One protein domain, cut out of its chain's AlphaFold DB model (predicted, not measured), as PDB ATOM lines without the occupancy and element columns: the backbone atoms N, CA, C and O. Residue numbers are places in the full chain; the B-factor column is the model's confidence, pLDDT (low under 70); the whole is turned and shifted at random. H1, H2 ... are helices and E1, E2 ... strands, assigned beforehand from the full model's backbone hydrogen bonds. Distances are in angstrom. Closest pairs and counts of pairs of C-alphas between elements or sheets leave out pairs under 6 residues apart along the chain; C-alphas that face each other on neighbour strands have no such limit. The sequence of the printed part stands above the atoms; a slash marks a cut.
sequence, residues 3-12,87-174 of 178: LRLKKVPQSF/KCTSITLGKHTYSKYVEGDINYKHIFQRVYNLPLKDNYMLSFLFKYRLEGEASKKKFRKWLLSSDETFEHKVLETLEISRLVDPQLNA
ATOM      1  N   LEU A   3      37.481  40.510  23.183       92.94
ATOM      2  CA  LEU A   3      36.415  39.954  24.011       92.94
ATOM      3  C   LEU A   3      36.482  38.428  23.942       92.94
ATOM      4  O   LEU A   3      36.638  37.873  22.853       92.94
ATOM      5  N   ARG A   4      36.400  37.745  25.084       94.50
ATOM      6  CA  ARG A   4      36.422  36.279  25.146       94.50
ATOM      7  C   ARG A   4      35.357  35.772  26.097       94.50
ATOM      8  O   ARG A   4      35.305  36.208  27.237       94.50
ATOM      9  N   LEU A   5      34.567  34.812  25.641       93.56
ATOM     10  CA  LEU A   5      33.763  33.973  26.518       93.56
ATOM     11  C   LEU A   5      34.598  32.736  26.861       93.56
ATOM     12  O   LEU A   5      35.049  32.035  25.953       93.56
ATOM     13  N   LYS A   6      34.835  32.485  28.146       92.75
ATOM     14  CA  LYS A   6      35.599  31.325  28.618       92.75
ATOM     15  C   LYS A   6      34.756  30.531  29.607       92.75
ATOM     16  O   LYS A   6      34.180  31.111  30.520       92.75
ATOM     17  N   LYS A   7      34.718  29.208  29.439       92.56
ATOM     18  CA  LYS A   7      34.251  28.301  30.487       92.56
ATOM     19  C   LYS A   7      35.361  28.146  31.520       92.56
ATOM     20  O   LYS A   7      36.499  27.848  31.156       92.56
ATOM     21  N   VAL A   8      35.032  28.375  32.779       91.44
ATOM     22  CA  VAL A   8      35.924  28.165  33.912       91.44
ATOM     23  C   VAL A   8      35.857  26.676  34.277       91.44
ATOM     24  O   VAL A   8      34.759  26.130  34.409       91.44
ATOM     25  N   PRO A   9      37.000  25.975  34.348       83.88
ATOM     26  CA  PRO A   9      37.024  24.528  34.559       83.88
ATOM     27  C   PRO A   9      36.583  24.136  35.972       83.88
ATOM     28  O   PRO A   9      36.022  23.060  36.159       83.88
ATOM     29  N   GLN A  10      36.823  25.012  36.945       86.38
ATOM     30  CA  GLN A  10      36.412  24.847  38.334       86.38
ATOM     31  C   GLN A  10      35.147  25.671  38.586       86.38
ATOM     32  O   GLN A  10      35.016  26.785  38.074       86.38
ATOM     33  N   SER A  11      34.206  25.117  39.352       85.12
ATOM     34  CA  SER A  11      33.053  25.883  39.822       85.12
ATOM     35  C   SER A  11      33.504  27.007  40.743       85.12
ATOM     36  O   SER A  11      34.469  26.852  41.491       85.12
ATOM     37  N   PHE A  12      32.802  28.131  40.683       86.69
ATOM     38  CA  PHE A  12      33.061  29.279  41.538       86.69
ATOM     39  C   PHE A  12      31.731  29.844  42.040       86.69
ATOM     40  O   PHE A  12      30.759  29.941  41.293       86.69
ATOM     41  N   LYS A  87      47.769  39.290  40.561       94.56
ATOM     42  CA  LYS A  87      46.795  39.456  41.635       94.56
ATOM     43  C   LYS A  87      45.516  40.036  41.054       94.56
ATOM     44  O   LYS A  87      45.556  41.073  40.388       94.56
ATOM     45  N   CYS A  88      44.405  39.358  41.295       97.00
ATOM     46  CA  CYS A  88      43.082  39.828  40.940       97.00
ATOM     47  C   CYS A  88      42.543  40.763  42.023       97.00
ATOM     48  O   CYS A  88      42.779  40.580  43.219       97.00
ATOM     49  N   THR A  89      41.802  41.774  41.587       96.00
ATOM     50  CA  THR A  89      41.061  42.698  42.434       96.00
ATOM     51  C   THR A  89      39.601  42.714  42.016       96.00
ATOM     52  O   THR A  89      39.268  42.829  40.835       96.00
ATOM     53  N   SER A  90      38.719  42.610  43.001       95.62
ATOM     54  CA  SER A  90      37.285  42.761  42.794       95.62
ATOM     55  C   SER A  90      36.941  44.239  42.676       95.62
ATOM     56  O   SER A  90      37.273  45.031  43.559       95.62
ATOM     57  N   ILE A  91      36.283  44.618  41.584       93.75
ATOM     58  CA  ILE A  91      35.796  45.981  41.367       93.75
ATOM     59  C   ILE A  91      34.310  45.953  41.028       93.75
ATOM     60  O   ILE A  91      33.874  45.187  40.172       93.75
ATOM     61  N   THR A  92      33.520  46.789  41.693       92.44
ATOM     62  CA  THR A  92      32.084  46.911  41.420       92.44
ATOM     63  C   THR A  92      31.841  48.142  40.563       92.44
ATOM     64  O   THR A  92      32.198  49.249  40.958       92.44
ATOM     65  N   LEU A  93      31.247  47.937  39.388       90.38
ATOM     66  CA  LEU A  93      30.942  48.974  38.406       90.38
ATOM     67  C   LEU A  93      29.475  48.837  37.992       90.38
ATOM     68  O   LEU A  93      29.065  47.826  37.413       90.38
ATOM     69  N   GLY A  94      28.667  49.849  38.306       88.06
ATOM     70  CA  GLY A  94      27.226  49.808  38.076       88.06
ATOM     71  C   GLY A  94      26.571  48.633  38.811       88.06
ATOM     72  O   GLY A  94      26.577  48.577  40.038       88.06
ATOM     73  N   LYS A  95      25.986  47.697  38.053       87.00
ATOM     74  CA  LYS A  95      25.244  46.536  38.588       87.00
ATOM     75  C   LYS A  95      26.087  45.265  38.739       87.00
ATOM     76  O   LYS A  95      25.543  44.243  39.152       87.00
ATOM     77  N   HIS A  96      27.364  45.298  38.361       89.56
ATOM     78  CA  HIS A  96      28.187  44.095  38.242       89.56
ATOM     79  C   HIS A  96      29.500  44.230  38.998       89.56
ATOM     80  O   HIS A  96      30.100  45.305  39.041       89.56
ATOM     81  N   THR A  97      29.979  43.107  39.526       92.06
ATOM     82  CA  THR A  97      31.321  43.000  40.094       92.06
ATOM     83  C   THR A  97      32.218  42.218  39.139       92.06
ATOM     84  O   THR A  97      31.862  41.143  38.662       92.06
ATOM     85  N   TYR A  98      33.382  42.784  38.839       94.19
ATOM     86  CA  TYR A  98      34.368  42.250  37.909       94.19
ATOM     87  C   TYR A  98      35.637  41.846  38.652       94.19
ATOM     88  O   TYR A  98      36.039  42.490  39.619       94.19
ATOM     89  N   SER A  99      36.310  40.830  38.129       96.31
ATOM     90  CA  SER A  99      37.658  40.437  38.521       96.31
ATOM     91  C   SER A  99      38.632  41.137  37.582       96.31
ATOM     92  O   SER A  99      38.685  40.828  36.385       96.31
ATOM     93  N   LYS A 100      39.358  42.129  38.095       96.44
ATOM     94  CA  LYS A 100      40.349  42.904  37.347       96.44
ATOM     95  C   LYS A 100      41.745  42.423  37.703       96.44
ATOM     96  O   LYS A 100      42.068  42.262  38.871       96.44
ATOM     97  N   TYR A 101      42.606  42.249  36.710       95.38
ATOM     98  CA  TYR A 101      44.034  42.055  36.958       95.38
ATOM     99  C   TYR A 101      44.884  42.663  35.845       95.38
ATOM    100  O   TYR A 101      44.408  42.964  34.742       95.38
ATOM    101  N   VAL A 102      46.166  42.846  36.153       92.00
ATOM    102  CA  VAL A 102      47.187  43.304  35.211       92.00
ATOM    103  C   VAL A 102      48.282  42.250  35.133       92.00
ATOM    104  O   VAL A 102      48.720  41.721  36.150       92.00
ATOM    105  N   GLU A 103      48.716  41.947  33.917       89.19
ATOM    106  CA  GLU A 103      49.850  41.074  33.634       89.19
ATOM    107  C   GLU A 103      51.015  41.909  33.091       89.19
ATOM    108  O   GLU A 103      50.854  42.694  32.150       89.19
ATOM    109  N   GLY A 104      52.199  41.687  33.664       84.56
ATOM    110  CA  GLY A 104      53.415  42.441  33.371       84.56
ATOM    111  C   GLY A 104      53.485  43.780  34.110       84.56
ATOM    112  O   GLY A 104      52.474  44.388  34.446       84.56
ATOM    113  N   ASP A 105      54.705  44.261  34.344       81.06
ATOM    114  CA  ASP A 105      54.949  45.569  34.956       81.06
ATOM    115  C   ASP A 105      55.597  46.502  33.931       81.06
ATOM    116  O   ASP A 105      56.687  46.233  33.440       81.06
ATOM    117  N   ILE A 106      54.958  47.636  33.648       80.19
ATOM    118  CA  ILE A 106      55.440  48.676  32.727       80.19
ATOM    119  C   ILE A 106      56.827  49.255  33.082       80.19
ATOM    120  O   ILE A 106      57.516  49.831  32.234       80.19
ATOM    121  N   ASN A 107      57.262  49.140  34.339       80.81
ATOM    122  CA  ASN A 107      58.622  49.482  34.745       80.81
ATOM    123  C   ASN A 107      59.645  48.538  34.117       80.81
ATOM    124  O   ASN A 107      60.716  48.996  33.712       80.81
ATOM    125  N   TYR A 108      59.299  47.258  34.004       78.62
ATOM    126  CA  TYR A 108      60.228  46.173  33.702       78.62
ATOM    127  C   TYR A 108      60.003  45.565  32.311       78.62
ATOM    128  O   TYR A 108      60.976  45.201  31.658       78.62
ATOM    129  N   LYS A 109      58.760  45.533  31.817       79.38
ATOM    130  CA  LYS A 109      58.337  45.009  30.514       79.38
ATOM    131  C   LYS A 109      57.761  46.090  29.600       79.38
ATOM    132  O   LYS A 109      57.049  46.995  30.025       79.38
ATOM    133  N   HIS A 110      57.987  45.908  28.300       80.19
ATOM    134  CA  HIS A 110      57.353  46.696  27.236       80.19
ATOM    135  C   HIS A 110      55.990  46.144  26.809       80.19
ATOM    136  O   HIS A 110      55.251  46.831  26.112       80.19
ATOM    137  N   ILE A 111      55.654  44.917  27.209       85.00
ATOM    138  CA  ILE A 111      54.365  44.279  26.941       85.00
ATOM    139  C   ILE A 111      53.646  44.105  28.271       85.00
ATOM    140  O   ILE A 111      54.212  43.555  29.213       85.00
ATOM    141  N   PHE A 112      52.404  44.560  28.325       87.06
ATOM    142  CA  PHE A 112      51.544  44.408  29.489       87.06
ATOM    143  C   PHE A 112      50.099  44.237  29.029       87.06
ATOM    144  O   PHE A 112      49.716  44.625  27.915       87.06
ATOM    145  N   GLN A 113      49.301  43.622  29.886       91.06
ATOM    146  CA  GLN A 113      47.912  43.318  29.606       91.06
ATOM    147  C   GLN A 113      47.042  43.710  30.793       91.06
ATOM    148  O   GLN A 113      47.419  43.509  31.939       91.06
ATOM    149  N   ARG A 114      45.862  44.248  30.505       92.81
ATOM    150  CA  ARG A 114      44.804  44.521  31.479       92.81
ATOM    151  C   ARG A 114      43.609  43.646  31.141       92.81
ATOM    152  O   ARG A 114      43.233  43.562  29.967       92.81
ATOM    153  N   VAL A 115      43.028  43.006  32.144       95.81
ATOM    154  CA  VAL A 115      41.897  42.095  31.965       95.81
ATOM    155  C   VAL A 115      40.796  42.437  32.954       95.81
ATOM    156  O   VAL A 115      41.076  42.661  34.126       95.81
ATOM    157  N   TYR A 116      39.559  42.452  32.464       96.25
ATOM    158  CA  TYR A 116      38.345  42.483  33.275       96.25
ATOM    159  C   TYR A 116      37.564  41.209  33.000       96.25
ATOM    160  O   TYR A 116      37.282  40.924  31.838       96.25
ATOM    161  N   ASN A 117      37.207  40.463  34.036       95.69
ATOM    162  CA  ASN A 117      36.424  39.241  33.915       95.69
ATOM    163  C   ASN A 117      35.098  39.430  34.633       95.69
ATOM    164  O   ASN A 117      35.068  39.697  35.833       95.69
ATOM    165  N   LEU A 118      34.013  39.298  33.883       93.81
ATOM    166  CA  LEU A 118      32.663  39.307  34.413       93.81
ATOM    167  C   LEU A 118      32.201  37.859  34.606       93.81
ATOM    168  O   LEU A 118      32.086  37.147  33.600       93.81
ATOM    169  N   PRO A 119      31.954  37.407  35.846       92.69
ATOM    170  CA  PRO A 119      31.340  36.110  36.090       92.69
ATOM    171  C   PRO A 119      29.952  36.018  35.444       92.69
ATOM    172  O   PRO A 119      29.134  36.932  35.548       92.69
ATOM    173  N   LEU A 120      29.684  34.893  34.789       90.06
ATOM    174  CA  LEU A 120      28.399  34.534  34.197       90.06
ATOM    175  C   LEU A 120      27.902  33.208  34.796       90.06
ATOM    176  O   LEU A 120      28.647  32.481  35.453       90.06
ATOM    177  N   LYS A 121      26.640  32.877  34.517       87.38
ATOM    178  CA  LYS A 121      26.024  31.586  34.853       87.38
ATOM    179  C   LYS A 121      26.785  30.400  34.257       87.38
ATOM    180  O   LYS A 121      27.542  30.545  33.295       87.38
ATOM    181  N   ASP A 122      26.540  29.221  34.823       88.31
ATOM    182  CA  ASP A 122      27.065  27.931  34.353       88.31
ATOM    183  C   ASP A 122      28.601  27.875  34.272       88.31
ATOM    184  O   ASP A 122      29.175  27.222  33.394       88.31
ATOM    185  N   ASN A 123      29.272  28.567  35.199       89.94
ATOM    186  CA  ASN A 123      30.727  28.694  35.277       89.94
ATOM    187  C   ASN A 123      31.359  29.299  34.016       89.94
ATOM    188  O   ASN A 123      32.454  28.906  33.610       89.94
ATOM    189  N   TYR A 124      30.693  30.250  33.368       91.75
ATOM    190  CA  TYR A 124      31.310  31.040  32.306       91.75
ATOM    191  C   TYR A 124      31.836  32.370  32.840       91.75
ATOM    192  O   TYR A 124      31.375  32.892  33.849       91.75
ATOM    193  N   MET A 125      32.786  32.959  32.123       93.25
ATOM    194  CA  MET A 125      33.174  34.348  32.310       93.25
ATOM    195  C   MET A 125      33.321  35.066  30.972       93.25
ATOM    196  O   MET A 125      33.780  34.487  29.980       93.25
ATOM    197  N   LEU A 126      32.944  36.342  30.960       93.94
ATOM    198  CA  LEU A 126      33.210  37.259  29.860       93.94
ATOM    199  C   LEU A 126      34.455  38.085  30.184       93.94
ATOM    200  O   LEU A 126      34.439  38.924  31.082       93.94
ATOM    201  N   SER A 127      35.529  37.860  29.439       95.50
ATOM    202  CA  SER A 127      36.808  38.541  29.610       95.50
ATOM    203  C   SER A 127      36.990  39.651  28.573       95.50
ATOM    204  O   SER A 127      36.950  39.401  27.365       95.50
ATOM    205  N   PHE A 128      37.288  40.862  29.038       95.75
ATOM    206  CA  PHE A 128      37.713  42.003  28.229       95.75
ATOM    207  C   PHE A 128      39.224  42.180  28.381       95.75
ATOM    208  O   PHE A 128      39.706  42.589  29.436       95.75
ATOM    209  N   LEU A 129      39.984  41.866  27.329       95.06
ATOM    210  CA  LEU A 129      41.444  41.895  27.338       95.06
ATOM    211  C   LEU A 129      41.970  43.084  26.533       95.06
ATOM    212  O   LEU A 129      41.653  43.272  25.351       95.06
ATOM    213  N   PHE A 130      42.868  43.839  27.151       94.31
ATOM    214  CA  PHE A 130      43.606  44.922  26.521       94.31
ATOM    215  C   PHE A 130      45.087  44.592  26.561       94.31
ATOM    216  O   PHE A 130      45.686  44.555  27.631       94.31
ATOM    217  N   LYS A 131      45.664  44.327  25.391       91.62
ATOM    218  CA  LYS A 131      47.098  44.099  25.226       91.62
ATOM    219  C   LYS A 131      47.747  45.366  24.717       91.62
ATOM    220  O   LYS A 131      47.235  45.991  23.790       91.62
ATOM    221  N   TYR A 132      48.894  45.680  25.286       89.19
ATOM    222  CA  TYR A 132      49.643  46.867  24.946       89.19
ATOM    223  C   TYR A 132      51.108  46.525  24.730       89.19
ATOM    224  O   TYR A 132      51.663  45.636  25.381       89.19
ATOM    225  N   ARG A 133      51.735  47.274  23.827       87.69
ATOM    226  CA  ARG A 133      53.171  47.253  23.589       87.69
ATOM    227  C   ARG A 133      53.664  48.694  23.583       87.69
ATOM    228  O   ARG A 133      53.164  49.506  22.813       87.69
ATOM    229  N   LEU A 134      54.609  49.008  24.458       84.50
ATOM    230  CA  LEU A 134      55.355  50.258  24.403       84.50
ATOM    231  C   LEU A 134      56.444  50.135  23.346       84.50
ATOM    232  O   LEU A 134      57.313  49.272  23.460       84.50
ATOM    233  N   GLU A 135      56.400  51.007  22.347       79.06
ATOM    234  CA  GLU A 135      57.412  51.089  21.298       79.06
ATOM    235  C   GLU A 135      58.375  52.256  21.556       79.06
ATOM    236  O   GLU A 135      57.965  53.337  21.990       79.06
ATOM    237  N   GLY A 136      59.665  52.024  21.291       73.25
ATOM    238  CA  GLY A 136      60.723  53.034  21.364       73.25
ATOM    239  C   GLY A 136      60.903  53.672  22.748       73.25
ATOM    240  O   GLY A 136      60.747  53.026  23.784       73.25
ATOM    241  N   GLU A 137      61.224  54.966  22.754       68.12
ATOM    242  CA  GLU A 137      61.454  55.770  23.965       68.12
ATOM    243  C   GLU A 137      60.170  56.398  24.537       68.12
ATOM    244  O   GLU A 137      60.199  57.438  25.204       68.12
ATOM    245  N   ALA A 138      59.005  55.796  24.274       70.38
ATOM    246  CA  ALA A 138      57.739  56.311  24.772       70.38
ATOM    247  C   ALA A 138      57.791  56.526  26.296       70.38
ATOM    248  O   ALA A 138      58.103  55.625  27.079       70.38
ATOM    249  N   SER A 139      57.456  57.743  26.735       82.25
ATOM    250  CA  SER A 139      57.493  58.093  28.154       82.25
ATOM    251  C   SER A 139      56.523  57.215  28.948       82.25
ATOM    252  O   SER A 139      55.306  57.413  28.891       82.25
ATOM    253  N   LYS A 140      57.069  56.305  29.766       83.75
ATOM    254  CA  LYS A 140      56.302  55.449  30.692       83.75
ATOM    255  C   LYS A 140      55.332  56.267  31.551       83.75
ATOM    256  O   LYS A 140      54.207  55.842  31.791       83.75
ATOM    257  N   LYS A 141      55.730  57.477  31.966       85.44
ATOM    258  CA  LYS A 141      54.886  58.399  32.744       85.44
ATOM    259  C   LYS A 141      53.667  58.879  31.953       85.44
ATOM    260  O   LYS A 141      52.552  58.816  32.468       85.44
ATOM    261  N   LYS A 142      53.862  59.347  30.713       86.25
ATOM    262  CA  LYS A 142      52.746  59.767  29.845       86.25
ATOM    263  C   LYS A 142      51.820  58.592  29.558       86.25
ATOM    264  O   LYS A 142      50.606  58.741  29.661       86.25
ATOM    265  N   PHE A 143      52.400  57.425  29.283       86.88
ATOM    266  CA  PHE A 143      51.633  56.219  29.032       86.88
ATOM    267  C   PHE A 143      50.774  55.819  30.240       86.88
ATOM    268  O   PHE A 143      49.587  55.575  30.078       86.88
ATOM    269  N   ARG A 144      51.328  55.820  31.459       86.50
ATOM    270  CA  ARG A 144      50.557  55.544  32.686       86.50
ATOM    271  C   ARG A 144      49.374  56.483  32.855       86.50
ATOM    272  O   ARG A 144      48.276  56.029  33.146       86.50
ATOM    273  N   LYS A 145      49.591  57.787  32.654       89.06
ATOM    274  CA  LYS A 145      48.517  58.781  32.759       89.06
ATOM    275  C   LYS A 145      47.410  58.512  31.737       89.06
ATOM    276  O   LYS A 145      46.234  58.585  32.075       89.06
ATOM    277  N   TRP A 146      47.793  58.174  30.508       90.12
ATOM    278  CA  TRP A 146      46.843  57.783  29.474       90.12
ATOM    279  C   TRP A 146      46.102  56.486  29.830       90.12
ATOM    280  O   TRP A 146      44.888  56.431  29.681       90.12
ATOM    281  N   LEU A 147      46.806  55.476  30.354       88.81
ATOM    282  CA  LEU A 147      46.214  54.199  30.750       88.81
ATOM    283  C   LEU A 147      45.151  54.391  31.836       88.81
ATOM    284  O   LEU A 147      44.064  53.852  31.692       88.81
ATOM    285  N   LEU A 148      45.435  55.206  32.857       88.00
ATOM    286  CA  LEU A 148      44.480  55.537  33.919       88.00
ATOM    287  C   LEU A 148      43.228  56.238  33.372       88.00
ATOM    288  O   LEU A 148      42.114  55.839  33.679       88.00
ATOM    289  N   SER A 149      43.400  57.234  32.502       90.69
ATOM    290  CA  SER A 149      42.261  57.913  31.867       90.69
ATOM    291  C   SER A 149      41.462  56.973  30.950       90.69
ATOM    292  O   SER A 149      40.238  57.076  30.843       90.69
ATOM    293  N   SER A 150      42.143  56.025  30.296       90.19
ATOM    294  CA  SER A 150      41.502  54.987  29.493       90.19
ATOM    295  C   SER A 150      40.759  53.955  30.342       90.19
ATOM    296  O   SER A 150      39.736  53.473  29.857       90.19
ATOM    297  N   ASP A 151      41.262  53.590  31.530       88.50
ATOM    298  CA  ASP A 151      40.558  52.742  32.508       88.50
ATOM    299  C   ASP A 151      39.238  53.411  32.867       88.50
ATOM    300  O   ASP A 151      38.183  52.870  32.562       88.50
ATOM    301  N   GLU A 152      39.310  54.632  33.395       91.31
ATOM    302  CA  GLU A 152      38.152  55.405  33.847       91.31
ATOM    303  C   GLU A 152      37.100  55.548  32.739       91.31
ATOM    304  O   GLU A 152      35.920  55.255  32.926       91.31
ATOM    305  N   THR A 153      37.532  55.911  31.526       93.00
ATOM    306  CA  THR A 153      36.615  56.051  30.389       93.00
ATOM    307  C   THR A 153      35.944  54.726  30.026       93.00
ATOM    308  O   THR A 153      34.756  54.711  29.711       93.00
ATOM    309  N   PHE A 154      36.695  53.623  30.011       92.25
ATOM    310  CA  PHE A 154      36.156  52.313  29.649       92.25
ATOM    311  C   PHE A 154      35.214  51.775  30.728       92.25
ATOM    312  O   PHE A 154      34.128  51.291  30.407       92.25
ATOM    313  N   GLU A 155      35.611  51.897  31.991       94.00
ATOM    314  CA  GLU A 155      34.833  51.477  33.149       94.00
ATOM    315  C   GLU A 155      33.476  52.196  33.156       94.00
ATOM    316  O   GLU A 155      32.446  51.526  33.085       94.00
ATOM    317  N   HIS A 156      33.456  53.529  33.063       92.75
ATOM    318  CA  HIS A 156      32.209  54.301  33.076       92.75
ATOM    319  C   HIS A 156      31.362  54.160  31.808       92.75
ATOM    320  O   HIS A 156      30.139  54.049  31.873       92.75
ATOM    321  N   LYS A 157      31.971  54.180  30.616       91.81
ATOM    322  CA  LYS A 157      31.183  54.197  29.368       91.81
ATOM    323  C   LYS A 157      30.720  52.821  28.916       91.81
ATOM    324  O   LYS A 157      29.742  52.754  28.173       91.81
ATOM    325  N   VAL A 158      31.433  51.760  29.296       91.00
ATOM    326  CA  VAL A 158      31.175  50.403  28.799       91.00
ATOM    327  C   VAL A 158      30.792  49.452  29.920       91.00
ATOM    328  O   VAL A 158      29.792  48.758  29.783       91.00
ATOM    329  N   LEU A 159      31.567  49.375  31.005       91.50
ATOM    330  CA  LEU A 159      31.337  48.348  32.026       91.50
ATOM    331  C   LEU A 159      30.168  48.686  32.959       91.50
ATOM    332  O   LEU A 159      29.391  47.791  33.292       91.50
ATOM    333  N   GLU A 160      30.006  49.952  33.349       90.31
ATOM    334  CA  GLU A 160      28.868  50.400  34.169       90.31
ATOM    335  C   GLU A 160      27.534  50.328  33.419       90.31
ATOM    336  O   GLU A 160      26.491  50.058  34.017       90.31
ATOM    337  N   THR A 161      27.565  50.548  32.103       87.38
ATOM    338  CA  THR A 161      26.386  50.556  31.224       87.38
ATOM    339  C   THR A 161      26.078  49.180  30.632       87.38
ATOM    340  O   THR A 161      25.124  49.036  29.866       87.38
ATOM    341  N   LEU A 162      26.867  48.153  30.969       86.75
ATOM    342  CA  LEU A 162      26.735  46.823  30.393       86.75
ATOM    343  C   LEU A 162      25.454  46.126  30.878       86.75
ATOM    344  O   LEU A 162      25.361  45.651  32.013       86.75
ATOM    345  N   GLU A 163      24.469  45.984  29.995       82.31
ATOM    346  CA  GLU A 163      23.212  45.297  30.305       82.31
ATOM    347  C   GLU A 163      23.205  43.843  29.810       82.31
ATOM    348  O   GLU A 163      22.694  43.527  28.740       82.31
ATOM    349  N   ILE A 164      23.749  42.927  30.619       76.44
ATOM    350  CA  ILE A 164      23.719  41.474  30.349       76.44
ATOM    351  C   ILE A 164      23.062  40.657  31.476       76.44
ATOM    352  O   ILE A 164      23.363  39.482  31.680       76.44
ATOM    353  N   SER A 165      22.132  41.274  32.207       63.94
ATOM    354  CA  SER A 165      21.549  40.776  33.466       63.94
ATOM    355  C   SER A 165      20.994  39.347  33.430       63.94
ATOM    356  O   SER A 165      20.995  38.672  34.451       63.94
ATOM    357  N   ARG A 166      20.540  38.846  32.273       67.75
ATOM    358  CA  ARG A 166      20.025  37.467  32.156       67.75
ATOM    359  C   ARG A 166      21.119  36.399  32.265       67.75
ATOM    360  O   ARG A 166      20.810  35.268  32.648       67.75
ATOM    361  N   LEU A 167      22.358  36.757  31.929       75.25
ATOM    362  CA  LEU A 167      23.519  35.865  31.875       75.25
ATOM    363  C   LEU A 167      24.379  35.924  33.140       75.25
ATOM    364  O   LEU A 167      25.187  35.027  33.354       75.25
ATOM    365  N   VAL A 168      24.201  36.949  33.972       69.19
ATOM    366  CA  VAL A 168      24.876  37.077  35.268       69.19
ATOM    367  C   VAL A 168      24.020  36.377  36.319       69.19
ATOM    368  O   VAL A 168      22.800  36.555  36.351       69.19
ATOM    369  N   ASP A 169      24.629  35.528  37.144       63.25
ATOM    370  CA  ASP A 169      23.913  34.896  38.248       63.25
ATOM    371  C   ASP A 169      23.698  35.925  39.374       63.25
ATOM    372  O   ASP A 169      24.677  36.501  39.859       63.25
ATOM    373  N   PRO A 170      22.453  36.173  39.824       62.00
ATOM    374  CA  PRO A 170      22.195  37.047  40.964       62.00
ATOM    375  C   PRO A 170      22.955  36.636  42.232       62.00
ATOM    376  O   PRO A 170      23.320  37.507  43.018       62.00
ATOM    377  N   GLN A 171      23.223  35.338  42.427       62.50
ATOM    378  CA  GLN A 171      23.965  34.831  43.584       62.50
ATOM    379  C   GLN A 171      25.441  35.248  43.553       62.50
ATOM    380  O   GLN A 171      26.010  35.542  44.602       62.50
ATOM    381  N   LEU A 172      26.030  35.394  42.359       59.03
ATOM    382  CA  LEU A 172      27.409  35.868  42.181       59.03
ATOM    383  C   LEU A 172      27.567  37.359  42.534       59.03
ATOM    384  O   LEU A 172      28.664  37.787  42.885       59.03
ATOM    385  N   ASN A 173      26.471  38.128  42.500       53.44
ATOM    386  CA  ASN A 173      26.418  39.534  42.921       53.44
ATOM    387  C   ASN A 173      25.978  39.717  44.392       53.44
ATOM    388  O   ASN A 173      26.171  40.789  44.962       53.44
ATOM    389  N   ALA A 174      25.371  38.705  45.022       50.28
ATOM    390  CA  ALA A 174      24.685  38.847  46.312       50.28
ATOM    391  C   ALA A 174      25.607  38.857  47.548       50.28
ATOM    392  O   ALA A 174      25.140  39.153  48.649       50.28
TER     393      ALA A 174
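This is residues 3 to 12 and 87 to 174 of the 178 residues of an uncharacterized protein of Vibrio vulnificus (strain CMCP6) (UniProt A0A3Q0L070). Picture a strongly twisted sheet of five antiparallel strands with one long helix, H1, on one face, running roughly along the length of the long strands E4 and E5, and a short helix, H2, on the opposite face at one end. The approach of H1 to the sheet is made by its residues 147 to 159. The printed part has 98 residues, with E1, E2, E3, E4, E5, H1 and H2 along the chain; the sheet's order is E1, E5, E4, E3, E2, and the class is mixed, helices and strands. The whole is only just compact, close to loose, with a radius of gyration of the C-alphas of 15.1 A, and it is elongated, spanning 46 by 28 by 19 A.

Begin at C-alpha 3, at (36.415, 39.954, 24.011), where E1 starts and runs through residues 3 to 7. After the cut, look for E2 at residues 89 to 93 and E3 at residues 96 to 103, 22.4 A long. E4, residues 111 to 120, measures 28.7 A, and E5, residues 124 to 133, measures 28.6 A. Find C-alpha 140 at (56.302, 55.449, 30.692); from there H1 runs 26.0 A to residue 159. H2, residues 170 to 174, ends at C-alpha 174, at (24.685, 38.847, 46.312).

Start with the sheet, where E2, E3, E4 and E5 form a meander, each strand the antiparallel neighbour of the one before. In the hairpin of E4 and E5, N 128 and O 116 are 2.8 A apart. In the hairpin of E3 and E4, N 99 and O 117 are 2.8 A apart. In the hairpin of E2 and E3, N 91 and O 98 are 2.9 A apart. The edge strand E1 is antiparallel to E5, with N 4 and O 127 at 2.9 A; the other edge strand is E2. H1 is on the sheet at a height of 6.5 A, over none of its strands; its closest C-alphas to E2 are those of Leu 93 and Leu 159, 6.4 A apart. H2 is on the opposite face at a height of 6.4 A, and its closest C-alphas to E3 are those of Thr 97 and Asn 173, 6.6 A apart. H1 and H2 are apart. In both helices every O i to N i+4 pair is within hydrogen-bond range.

The two C-alphas farthest apart are those of Glu 137 and Gln 171, at 47.2 A. Residues 13 to 86 are not printed, and C-alphas 12 and 87 are 17.1 A apart across this cut. Of the links that are printed whole, none is long. Mean pLDDT of the printed part is 86.3; look for values under 70 at residue 137, residues 165 to 166 and residues 168 to 174.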